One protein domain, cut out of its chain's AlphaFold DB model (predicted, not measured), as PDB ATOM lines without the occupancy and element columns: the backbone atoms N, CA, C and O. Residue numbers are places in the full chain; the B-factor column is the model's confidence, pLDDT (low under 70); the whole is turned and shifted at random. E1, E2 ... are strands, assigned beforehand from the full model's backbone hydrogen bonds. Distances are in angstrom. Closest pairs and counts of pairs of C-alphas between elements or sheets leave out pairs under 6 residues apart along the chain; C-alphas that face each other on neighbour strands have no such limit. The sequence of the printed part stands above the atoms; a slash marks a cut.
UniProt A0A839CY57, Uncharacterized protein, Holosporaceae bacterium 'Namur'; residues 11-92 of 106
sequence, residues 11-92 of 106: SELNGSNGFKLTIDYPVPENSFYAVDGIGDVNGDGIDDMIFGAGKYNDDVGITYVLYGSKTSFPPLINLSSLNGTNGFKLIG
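AT A GLANCE: This is residues 11 to 92 of the 106 residues of an uncharacterized protein of Holosporaceae bacterium 'Namur' (UniProt A0A839CY57). Little regular structure is found here: a twisted wall of four antiparallel strands, E2 E3 E4 E6 in order across it, has the small parallel pair E1 and E5 over one face, and loops join the strands at their ends. The printed part has 82 residues with six named strands, E1 to E6 along the chain, and no named helix; it is all strand, with 28 residues in named elements. It is compact, radius of gyration of the C-alphas 12.8 A, spanning 37 by 32 by 20 A.

IN THESE COORDINATES: Find C-alpha 34 at (325.804, 185.144, 147.042); E2, residues 34 to 39, runs 15.5 A. E3 is residues 48 to 53, 17.0 A; E4, 62 to 66; E6, 87 to 91, ending at (321.664, 183.560, 161.784). E1 is 20 to 22 and E5 76 to 78.

HOW THE PARTS SIT: E2, E3 and E4 form a meander, each the antiparallel neighbour of the one before, in two hairpins; look for N 50 and O 36, 3.0 A, and N 51 and O 64, 2.8 A. E4 and E6 show N 63 and O 90, 2.8 A; parallel E1 and E5, N 22 and O 77, 2.9 A.

THE WHOLE: The printed part has no cut. The link E1 to E2 is long, 11 residues. Confidence is under 70 at residues 26 to 33 and 54 to 59.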
ATOM      1  N   SER A  11     308.445 186.525 135.594       89.69
ATOM      2  CA  SER A  11     307.047 186.090 135.636       89.69
ATOM      3  C   SER A  11     306.814 184.732 134.968       89.69
ATOM      4  O   SER A  11     305.847 184.064 135.315       89.69
ATOM      5  N   GLU A  12     307.694 184.307 134.060       90.94
ATOM      6  CA  GLU A  12     307.582 183.058 133.296       90.94
ATOM      7  C   GLU A  12     308.226 181.859 134.013       90.94
ATOM      8  O   GLU A  12     308.068 180.721 133.565       90.94
ATOM      9  N   LEU A  13     308.916 182.085 135.139       91.31
ATOM     10  CA  LEU A  13     309.473 181.008 135.962       91.31
ATOM     11  C   LEU A  13     308.365 180.173 136.616       91.31
ATOM     12  O   LEU A  13     307.530 180.705 137.356       91.31
ATOM     13  N   ASN A  14     308.385 178.864 136.352       90.19
ATOM     14  CA  ASN A  14     307.306 177.924 136.670       90.19
ATOM     15  C   ASN A  14     307.752 176.664 137.450       90.19
ATOM     16  O   ASN A  14     306.966 175.734 137.617       90.19
ATOM     17  N   GLY A  15     309.000 176.608 137.916       89.88
ATOM     18  CA  GLY A  15     309.590 175.465 138.625       89.88
ATOM     19  C   GLY A  15     310.205 174.411 137.699       89.88
ATOM     20  O   GLY A  15     311.133 173.712 138.090       89.88
ATOM     21  N   SER A  16     309.761 174.333 136.440       88.25
ATOM     22  CA  SER A  16     310.362 173.453 135.421       88.25
ATOM     23  C   SER A  16     311.437 174.156 134.589       88.25
ATOM     24  O   SER A  16     312.358 173.507 134.103       88.25
ATOM     25  N   ASN A  17     311.328 175.475 134.422       87.44
ATOM     26  CA  ASN A  17     312.307 176.317 133.724       87.44
ATOM     27  C   ASN A  17     313.142 177.200 134.678       87.44
ATOM     28  O   ASN A  17     313.891 178.056 134.218       87.44
ATOM     29  N   GLY A  18     312.997 176.997 135.988       89.00
ATOM     30  CA  GLY A  18     313.606 177.802 137.046       89.00
ATOM     31  C   GLY A  18     312.577 178.234 138.091       89.00
ATOM     32  O   GLY A  18     311.376 178.027 137.922       89.00
ATOM     33  N   PHE A  19     313.040 178.830 139.185       91.44
ATOM     34  CA  PHE A  19     312.208 179.223 140.321       91.44
ATOM     35  C   PHE A  19     312.658 180.562 140.909       91.44
ATOM     36  O   PHE A  19     313.773 181.025 140.680       91.44
ATOM     37  N   LYS A  20     311.759 181.187 141.667       89.62
ATOM     38  CA  LYS A  20     311.995 182.416 142.428       89.62
ATOM     39  C   LYS A  20     312.299 182.086 143.883       89.62
ATOM     40  O   LYS A  20     311.690 181.179 144.445       89.62
ATOM     41  N   LEU A  21     313.173 182.880 144.492       88.50
ATOM     42  CA  LEU A  21     313.471 182.831 145.919       88.50
ATOM     43  C   LEU A  21     312.971 184.102 146.599       88.50
ATOM     44  O   LEU A  21     313.195 185.204 146.097       88.50
ATOM     45  N   THR A  22     312.308 183.946 147.740       85.75
ATOM     46  CA  THR A  22     311.837 185.057 148.575       85.75
ATOM     47  C   THR A  22     312.132 184.811 150.046       85.75
ATOM     48  O   THR A  22     312.447 183.695 150.458       85.75
ATOM     49  N   ILE A  23     312.009 185.867 150.844       82.31
ATOM     50  CA  ILE A  23     312.034 185.842 152.308       82.31
ATOM     51  C   ILE A  23     310.912 186.736 152.839       82.31
ATOM     52  O   ILE A  23     310.503 187.672 152.155       82.31
ATOM     53  N   ASP A  24     310.436 186.467 154.054       78.62
ATOM     54  CA  ASP A  24     309.328 187.209 154.680       78.62
ATOM     55  C   ASP A  24     309.764 188.537 155.318       78.62
ATOM     56  O   ASP A  24     308.944 189.283 155.853       78.62
ATOM     57  N   TYR A  25     311.062 188.840 155.291       70.00
ATOM     58  CA  TYR A  25     311.602 190.060 155.873       70.00
ATOM     59  C   TYR A  25     311.642 191.184 154.828       70.00
ATOM     60  O   TYR A  25     312.075 190.924 153.701       70.00
ATOM     61  N   PRO A  26     311.261 192.429 155.185       62.47
ATOM     62  CA  PRO A  26     311.475 193.601 154.345       62.47
ATOM     63  C   PRO A  26     312.973 193.893 154.292       62.47
ATOM     64  O   PRO A  26     313.508 194.749 154.993       62.47
ATOM     65  N   VAL A  27     313.678 193.122 153.482       59.06
ATOM     66  CA  VAL A  27     315.020 193.470 153.071       59.06
ATOM     67  C   VAL A  27     314.924 194.545 151.988       59.06
ATOM     68  O   VAL A  27     313.973 194.521 151.201       59.06
ATOM     69  N   PRO A  28     315.880 195.487 151.908       59.94
ATOM     70  CA  PRO A  28     316.015 196.323 150.725       59.94
ATOM     71  C   PRO A  28     315.957 195.432 149.483       59.94
ATOM     72  O   PRO A  28     316.576 194.358 149.480       59.94
ATOM     73  N   GLU A  29     315.199 195.856 148.466       52.81
ATOM     74  CA  GLU A  29     315.165 195.194 147.160       52.81
ATOM     75  C   GLU A  29     316.622 194.855 146.786       52.81
ATOM     76  O   GLU A  29     317.449 195.765 146.724       52.81
ATOM     77  N   ASN A  30     316.954 193.561 146.628       53.09
ATOM     78  CA  ASN A  30     318.293 193.006 146.304       53.09
ATOM     79  C   ASN A  30     319.208 192.501 147.446       53.09
ATOM     80  O   ASN A  30     320.424 192.483 147.280       53.09
ATOM     81  N   SER A  31     318.690 192.026 148.579       61.19
ATOM     82  CA  SER A  31     319.562 191.565 149.685       61.19
ATOM     83  C   SER A  31     320.086 190.122 149.589       61.19
ATOM     84  O   SER A  31     320.451 189.555 150.612       61.19
ATOM     85  N   PHE A  32     320.160 189.526 148.396       64.94
ATOM     86  CA  PHE A  32     320.905 188.278 148.190       64.94
ATOM     87  C   PHE A  32     322.242 188.600 147.531       64.94
ATOM     88  O   PHE A  32     322.271 189.072 146.396       64.94
ATOM     89  N   TYR A  33     323.338 188.359 148.248       66.12
ATOM     90  CA  TYR A  33     324.678 188.737 147.794       66.12
ATOM     91  C   TYR A  33     325.469 187.566 147.208       66.12
ATOM     92  O   TYR A  33     326.368 187.787 146.399       66.12
ATOM     93  N   ALA A  34     325.115 186.323 147.551       70.00
ATOM     94  CA  ALA A  34     325.804 185.144 147.042       70.00
ATOM     95  C   ALA A  34     324.886 183.923 146.939       70.00
ATOM     96  O   ALA A  34     324.071 183.673 147.830       70.00
ATOM     97  N   VAL A  35     325.076 183.173 145.854       80.50
ATOM     98  CA  VAL A  35     324.581 181.812 145.630       80.50
ATOM     99  C   VAL A  35     325.783 180.935 145.347       80.50
ATOM    100  O   VAL A  35     326.612 181.310 144.519       80.50
ATOM    101  N   ASP A  36     325.839 179.773 145.988       84.88
ATOM    102  CA  ASP A  36     326.803 178.735 145.636       84.88
ATOM    103  C   ASP A  36     326.213 177.333 145.823       84.88
ATOM    104  O   ASP A  36     325.254 177.146 146.581       84.88
ATOM    105  N   GLY A  37     326.789 176.355 145.126       88.81
ATOM    106  CA  GLY A  37     326.576 174.939 145.414       88.81
ATOM    107  C   GLY A  37     327.566 174.492 146.484       88.81
ATOM    108  O   GLY A  37     328.760 174.734 146.344       88.81
ATOM    109  N   ILE A  38     327.089 173.855 147.553       90.94
ATOM    110  CA  ILE A  38     327.931 173.458 148.702       90.94
ATOM    111  C   ILE A  38     328.115 171.942 148.831       90.94
ATOM    112  O   ILE A  38     328.625 171.464 149.842       90.94
ATOM    113  N   GLY A  39     327.720 171.200 147.794       94.12
ATOM    114  CA  GLY A  39     327.628 169.744 147.835       94.12
ATOM    115  C   GLY A  39     326.442 169.268 148.672       94.12
ATOM    116  O   GLY A  39     325.628 170.066 149.128       94.12
ATOM    117  N   ASP A  40     326.338 167.959 148.850       96.31
ATOM    118  CA  ASP A  40     325.299 167.300 149.645       96.31
ATOM    119  C   ASP A  40     325.600 167.389 151.156       96.31
ATOM    120  O   ASP A  40     326.455 166.672 151.685       96.31
ATOM    121  N   VAL A  41     324.918 168.289 151.867       96.00
ATOM    122  CA  VAL A  41     325.092 168.522 153.311       96.00
ATOM    123  C   VAL A  41     324.241 167.568 154.140       96.00
ATOM    124  O   VAL A  41     324.594 167.265 155.285       96.00
ATOM    125  N   ASN A  42     323.113 167.106 153.600       95.69
ATOM    126  CA  ASN A  42     322.156 166.285 154.337       95.69
ATOM    127  C   ASN A  42     322.345 164.766 154.121       95.69
ATOM    128  O   ASN A  42     321.755 163.972 154.859       95.69
ATOM    129  N   GLY A  43     323.201 164.362 153.180       96.56
ATOM    130  CA  GLY A  43     323.556 162.978 152.877       96.56
ATOM    131  C   GLY A  43     322.558 162.237 151.978       96.56
ATOM    132  O   GLY A  43     322.505 161.003 152.039       96.56
ATOM    133  N   ASP A  44     321.735 162.937 151.192       96.56
ATOM    134  CA  ASP A  44     320.709 162.332 150.327       96.56
ATOM    135  C   ASP A  44     321.173 162.023 148.882       96.56
ATOM    136  O   ASP A  44     320.444 161.406 148.078       96.56
ATOM    137  N   GLY A  45     322.421 162.374 148.582       96.69
ATOM    138  CA  GLY A  45     323.092 162.220 147.301       96.69
ATOM    139  C   GLY A  45     322.770 163.319 146.289       96.69
ATOM    140  O   GLY A  45     322.909 163.064 145.088       96.69
ATOM    141  N   ILE A  46     322.289 164.485 146.726       96.62
ATOM    142  CA  ILE A  46     321.951 165.628 145.873       96.62
ATOM    143  C   ILE A  46     322.673 166.870 146.392       96.62
ATOM    144  O   ILE A  46     322.646 167.161 147.578       96.62
ATOM    145  N   ASP A  47     323.294 167.631 145.491       95.94
ATOM    146  CA  ASP A  47     323.976 168.861 145.892       95.94
ATOM    147  C   ASP A  47     322.986 169.922 146.400       95.94
ATOM    148  O   ASP A  47     321.967 170.216 145.762       95.94
ATOM    149  N   ASP A  48     323.343 170.538 147.524       95.00
ATOM    150  CA  ASP A  48     322.594 171.599 148.181       95.00
ATOM    151  C   ASP A  48     323.081 172.988 147.753       95.00
ATOM    152  O   ASP A  48     324.189 173.180 147.236       95.00
ATOM    153  N   MET A  49     322.243 173.993 148.005       93.75
ATOM    154  CA  MET A  49     322.520 175.388 147.664       93.75
ATOM    155  C   MET A  49     322.550 176.269 148.907       93.75
ATOM    156  O   MET A  49     321.725 176.118 149.810       93.75
ATOM    157  N   ILE A  50     323.447 177.253 148.913       91.19
ATOM    158  CA  ILE A  50     323.576 178.238 149.988       91.19
ATOM    159  C   ILE A  50     323.312 179.658 149.488       91.19
ATOM    160  O   ILE A  50     323.732 180.034 148.395       91.19
ATOM    161  N   PHE A  51     322.628 180.455 150.309       87.62
ATOM    162  CA  PHE A  51     322.193 181.812 149.983       87.62
ATOM    163  C   PHE A  51     322.576 182.767 151.104       87.62
ATOM    164  O   PHE A  51     322.099 182.618 152.229       87.62
ATOM    165  N   GLY A  52     323.408 183.759 150.797       82.31
ATOM    166  CA  GLY A  52     323.813 184.796 151.746       82.31
ATOM    167  C   GLY A  52     322.969 186.064 151.632       82.31
ATOM    168  O   GLY A  52     322.767 186.578 150.529       82.31
ATOM    169  N   ALA A  53     322.517 186.587 152.771       76.25
ATOM    170  CA  ALA A  53     321.856 187.879 152.895       76.25
ATOM    171  C   ALA A  53     322.460 188.694 154.054       76.25
ATOM    172  O   ALA A  53     321.997 188.643 155.192       76.25
ATOM    173  N   GLY A  54     323.502 189.473 153.748       66.00
ATOM    174  CA  GLY A  54     324.304 190.236 154.714       66.00
ATOM    175  C   GLY A  54     323.585 191.351 155.490       66.00
ATOM    176  O   GLY A  54     324.137 191.859 156.456       66.00
ATOM    177  N   LYS A  55     322.348 191.725 155.129       66.31
ATOM    178  CA  LYS A  55     321.579 192.799 155.798       66.31
ATOM    179  C   LYS A  55     320.277 192.306 156.424       66.31
ATOM    180  O   LYS A  55     319.192 192.797 156.111       66.31
ATOM    181  N   TYR A  56     320.374 191.307 157.292       65.19
ATOM    182  CA  TYR A  56     319.247 190.846 158.100       65.19
ATOM    183  C   TYR A  56     319.300 191.498 159.488       65.19
ATOM    184  O   TYR A  56     320.361 191.530 160.091       65.19
ATOM    185  N   ASN A  57     318.178 192.059 159.961       64.12
ATOM    186  CA  ASN A  57     317.949 192.579 161.323       64.12
ATOM    187  C   ASN A  57     319.183 193.181 162.051       64.12
ATOM    188  O   ASN A  57     319.863 192.469 162.785       64.12
ATOM    189  N   ASP A  58     319.430 194.488 161.910       67.69
ATOM    190  CA  ASP A  58     320.594 195.204 162.483       67.69
ATOM    191  C   ASP A  58     321.974 194.711 161.972       67.69
ATOM    192  O   ASP A  58     322.910 194.565 162.758       67.69
ATOM    193  N   ASP A  59     322.111 194.438 160.666       65.56
ATOM    194  CA  ASP A  59     323.345 193.927 160.019       65.56
ATOM    195  C   ASP A  59     323.840 192.567 160.563       65.56
ATOM    196  O   ASP A  59     324.973 192.137 160.336       65.56
ATOM    197  N   VAL A  60     322.961 191.840 161.249       70.25
ATOM    198  CA  VAL A  60     323.157 190.458 161.680       70.25
ATOM    199  C   VAL A  60     322.811 189.553 160.498       70.25
ATOM    200  O   VAL A  60     321.757 188.922 160.459       70.25
ATOM    201  N   GLY A  61     323.657 189.562 159.467       77.88
ATOM    202  CA  GLY A  61     323.388 188.859 158.216       77.88
ATOM    203  C   GLY A  61     322.980 187.388 158.405       77.88
ATOM    204  O   GLY A  61     323.341 186.728 159.388       77.88
ATOM    205  N   ILE A  62     322.182 186.879 157.469       82.06
ATOM    206  CA  ILE A  62     321.575 185.545 157.504       82.06
ATOM    207  C   ILE A  62     322.036 184.726 156.304       82.06
ATOM    208  O   ILE A  62     322.205 185.245 155.201       82.06
ATOM    209  N   THR A  63     322.207 183.429 156.514       87.56
ATOM    210  CA  THR A  63     322.514 182.471 155.457       87.56
ATOM    211  C   THR A  63     321.458 181.373 155.445       87.56
ATOM    212  O   THR A  63     321.063 180.882 156.498       87.56
ATOM    213  N   TYR A  64     320.990 180.981 154.267       90.31
ATOM    214  CA  TYR A  64     320.036 179.888 154.088       90.31
ATOM    215  C   TYR A  64     320.708 178.745 153.343       90.31
ATOM    216  O   TYR A  64     321.391 178.990 152.355       90.31
ATOM    217  N   VAL A  65     320.483 177.514 153.784       93.81
ATOM    218  CA  VAL A  65     320.840 176.295 153.054       93.81
ATOM    219  C   VAL A  65     319.544 175.651 152.592       93.81
ATOM    220  O   VAL A  65     318.728 175.277 153.429       93.81
ATOM    221  N   LEU A  66     319.339 175.560 151.281       95.44
ATOM    222  CA  LEU A  66     318.218 174.857 150.660       95.44
ATOM    223  C   LEU A  66     318.709 173.482 150.229       95.44
ATOM    224  O   LEU A  66     319.666 173.402 149.455       95.44
ATOM    225  N   TYR A  67     318.038 172.428 150.691       96.69
ATOM    226  CA  TYR A  67     318.402 171.086 150.261       96.69
ATOM    227  C   TYR A  67     318.054 170.852 148.795       96.69
ATOM    228  O   TYR A  67     317.007 171.305 148.313       96.69
ATOM    229  N   GLY A  68     318.937 170.144 148.099       95.38
ATOM    230  CA  GLY A  68     318.728 169.645 146.757       95.38
ATOM    231  C   GLY A  68     317.497 168.742 146.679       95.38
ATOM    232  O   GLY A  68     316.974 168.239 147.670       95.38
ATOM    233  N   SER A  69     316.972 168.557 145.470       93.81
ATOM    234  CA  SER A  69     315.793 167.719 145.260       93.81
ATOM    235  C   SER A  69     315.859 166.979 143.930       93.81
ATOM    236  O   SER A  69     316.227 167.544 142.901       93.81
ATOM    237  N   LYS A  70     315.439 165.704 143.934       91.81
ATOM    238  CA  LYS A  70     315.282 164.889 142.710       91.81
ATOM    239  C   LYS A  70     314.031 165.277 141.933       91.81
ATOM    240  O   LYS A  70     313.919 164.967 140.750       91.81
ATOM    241  N   THR A  71     313.078 165.927 142.598       90.12
ATOM    242  CA  THR A  71     311.892 166.496 141.964       90.12
ATOM    243  C   THR A  71     312.068 167.993 141.777       90.12
ATOM    244  O   THR A  71     312.722 168.650 142.585       90.12
ATOM    245  N   SER A  72     311.440 168.547 140.744       88.44
ATOM    246  CA  SER A  72     311.470 169.986 140.496       88.44
ATOM    247  C   SER A  72     310.990 170.783 141.708       88.44
ATOM    248  O   SER A  72     310.017 170.413 142.368       88.44
ATOM    249  N   PHE A  73     311.657 171.903 141.968       92.44
ATOM    250  CA  PHE A  73     311.205 172.876 142.951       92.44
ATOM    251  C   PHE A  73     309.915 173.571 142.493       92.44
ATOM    252  O   PHE A  73     309.655 173.680 141.289       92.44
ATOM    253  N   PRO A  74     309.100 174.083 143.430       93.12
ATOM    254  CA  PRO A  74     307.990 174.952 143.073       93.12
ATOM    255  C   PRO A  74     308.501 176.244 142.405       93.12
ATOM    256  O   PRO A  74     309.639 176.657 142.628       93.12
ATOM    257  N   PRO A  75     307.653 176.943 141.629       92.00
ATOM    258  CA  PRO A  75     308.010 178.208 140.975       92.00
ATOM    259  C   PRO A  75     308.447 179.323 141.926       92.00
ATOM    260  O   PRO A  75     309.071 180.292 141.494       92.00
ATOM    261  N   LEU A  76     308.070 179.217 143.196       91.69
ATOM    262  CA  LEU A  76     308.385 180.160 144.251       91.69
ATOM    263  C   LEU A  76     308.735 179.375 145.513       91.69
ATOM    264  O   LEU A  76     307.928 178.575 145.985       91.69
ATOM    265  N   ILE A  77     309.915 179.638 146.064       92.06
ATOM    266  CA  ILE A  77     310.363 179.107 147.347       92.06
ATOM    267  C   ILE A  77     310.568 180.275 148.296       92.06
ATOM    268  O   ILE A  77     311.307 181.217 148.006       92.06
ATOM    269  N   ASN A  78     309.939 180.178 149.461       91.50
ATOM    270  CA  ASN A  78     310.173 181.102 150.550       91.50
ATOM    271  C   ASN A  78     311.227 180.522 151.500       91.50
ATOM    272  O   ASN A  78     310.944 179.576 152.235       91.50
ATOM    273  N   LEU A  79     312.426 181.098 151.526       90.06
ATOM    274  CA  LEU A  79     313.525 180.638 152.379       90.06
ATOM    275  C   LEU A  79     313.250 180.864 153.878       90.06
ATOM    276  O   LEU A  79     313.851 180.217 154.731       90.06
ATOM    277  N   SER A  80     312.295 181.731 154.229       87.44
ATOM    278  CA  SER A  80     311.834 181.869 155.619       87.44
ATOM    279  C   SER A  80     311.035 180.650 156.099       87.44
ATOM    280  O   SER A  80     310.946 180.428 157.305       87.44
ATOM    281  N   SER A  81     310.524 179.827 155.171       91.94
ATOM    282  CA  SER A  81     309.781 178.593 155.468       91.94
ATOM    283  C   SER A  81     310.663 177.352 155.672       91.94
ATOM    284  O   SER A  81     310.138 176.259 155.900       91.94
ATOM    285  N   LEU A  82     311.990 177.500 155.594       94.38
ATOM    286  CA  LEU A  82     312.917 176.398 155.840       94.38
ATOM    287  C   LEU A  82     312.815 175.904 157.288       94.38
ATOM    288  O   LEU A  82     312.808 176.705 158.228       94.38
ATOM    289  N   ASN A  83     312.719 174.586 157.465       95.31
ATOM    290  CA  ASN A  83     312.300 173.971 158.732       95.31
ATOM    291  C   ASN A  83     313.122 172.737 159.156       95.31
ATOM    292  O   ASN A  83     312.747 172.042 160.097       95.31
ATOM    293  N   GLY A  84     314.226 172.455 158.469       95.81
ATOM    294  CA  GLY A  84     315.113 171.322 158.725       95.81
ATOM    295  C   GLY A  84     314.873 170.112 157.824       95.81
ATOM    296  O   GLY A  84     315.794 169.321 157.654       95.81
ATOM    297  N   THR A  85     313.693 169.965 157.205       95.56
ATOM    298  CA  THR A  85     313.435 168.876 156.237       95.56
ATOM    299  C   THR A  85     313.652 169.300 154.790       95.56
ATOM    300  O   THR A  85     313.876 168.460 153.927       95.56
ATOM    301  N   ASN A  86     313.598 170.603 154.527       95.00
ATOM    302  CA  ASN A  86     313.802 171.217 153.216       95.00
ATOM    303  C   ASN A  86     315.016 172.162 153.191       95.00
ATOM    304  O   ASN A  86     315.220 172.866 152.209       95.00
ATOM    305  N   GLY A  87     315.795 172.206 154.272       96.31
ATOM    306  CA  GLY A  87     316.897 173.143 154.462       96.31
ATOM    307  C   GLY A  87     316.858 173.819 155.830       96.31
ATOM    308  O   GLY A  87     315.975 173.553 156.645       96.31
ATOM    309  N   PHE A  88     317.800 174.718 156.095       94.94
ATOM    310  CA  PHE A  88     317.905 175.438 157.367       94.94
ATOM    311  C   PHE A  88     318.470 176.852 157.189       94.94
ATOM    312  O   PHE A  88     318.868 177.254 156.097       94.94
ATOM    313  N   LYS A  89     318.490 177.625 158.279       90.31
ATOM    314  CA  LYS A  89     319.056 178.979 158.323       90.31
ATOM    315  C   LYS A  89     320.142 179.092 159.385       90.31
ATOM    316  O   LYS A  89     320.001 178.553 160.480       90.31
ATOM    317  N   LEU A  90     321.189 179.830 159.052       87.44
ATOM    318  CA  LEU A  90     322.255 180.268 159.939       87.44
ATOM    319  C   LEU A  90     322.061 181.764 160.162       87.44
ATOM    320  O   LEU A  90     322.060 182.541 159.209       87.44
ATOM    321  N   ILE A  91     321.850 182.160 161.408       82.69
ATOM    322  CA  ILE A  91     321.664 183.560 161.784       82.69
ATOM    323  C   ILE A  91     322.982 184.016 162.397       82.69
ATOM    324  O   ILE A  91     323.504 183.329 163.275       82.69
ATOM    325  N   GLY A  92     323.530 185.135 161.918       74.62
ATOM    326  CA  GLY A  92     324.712 185.730 162.533       74.62
ATOM    327  C   GLY A  92     324.478 186.058 164.010       74.62
ATOM    328  O   GLY A  92     323.343 186.177 164.476       74.62
TER     329      GLY A  92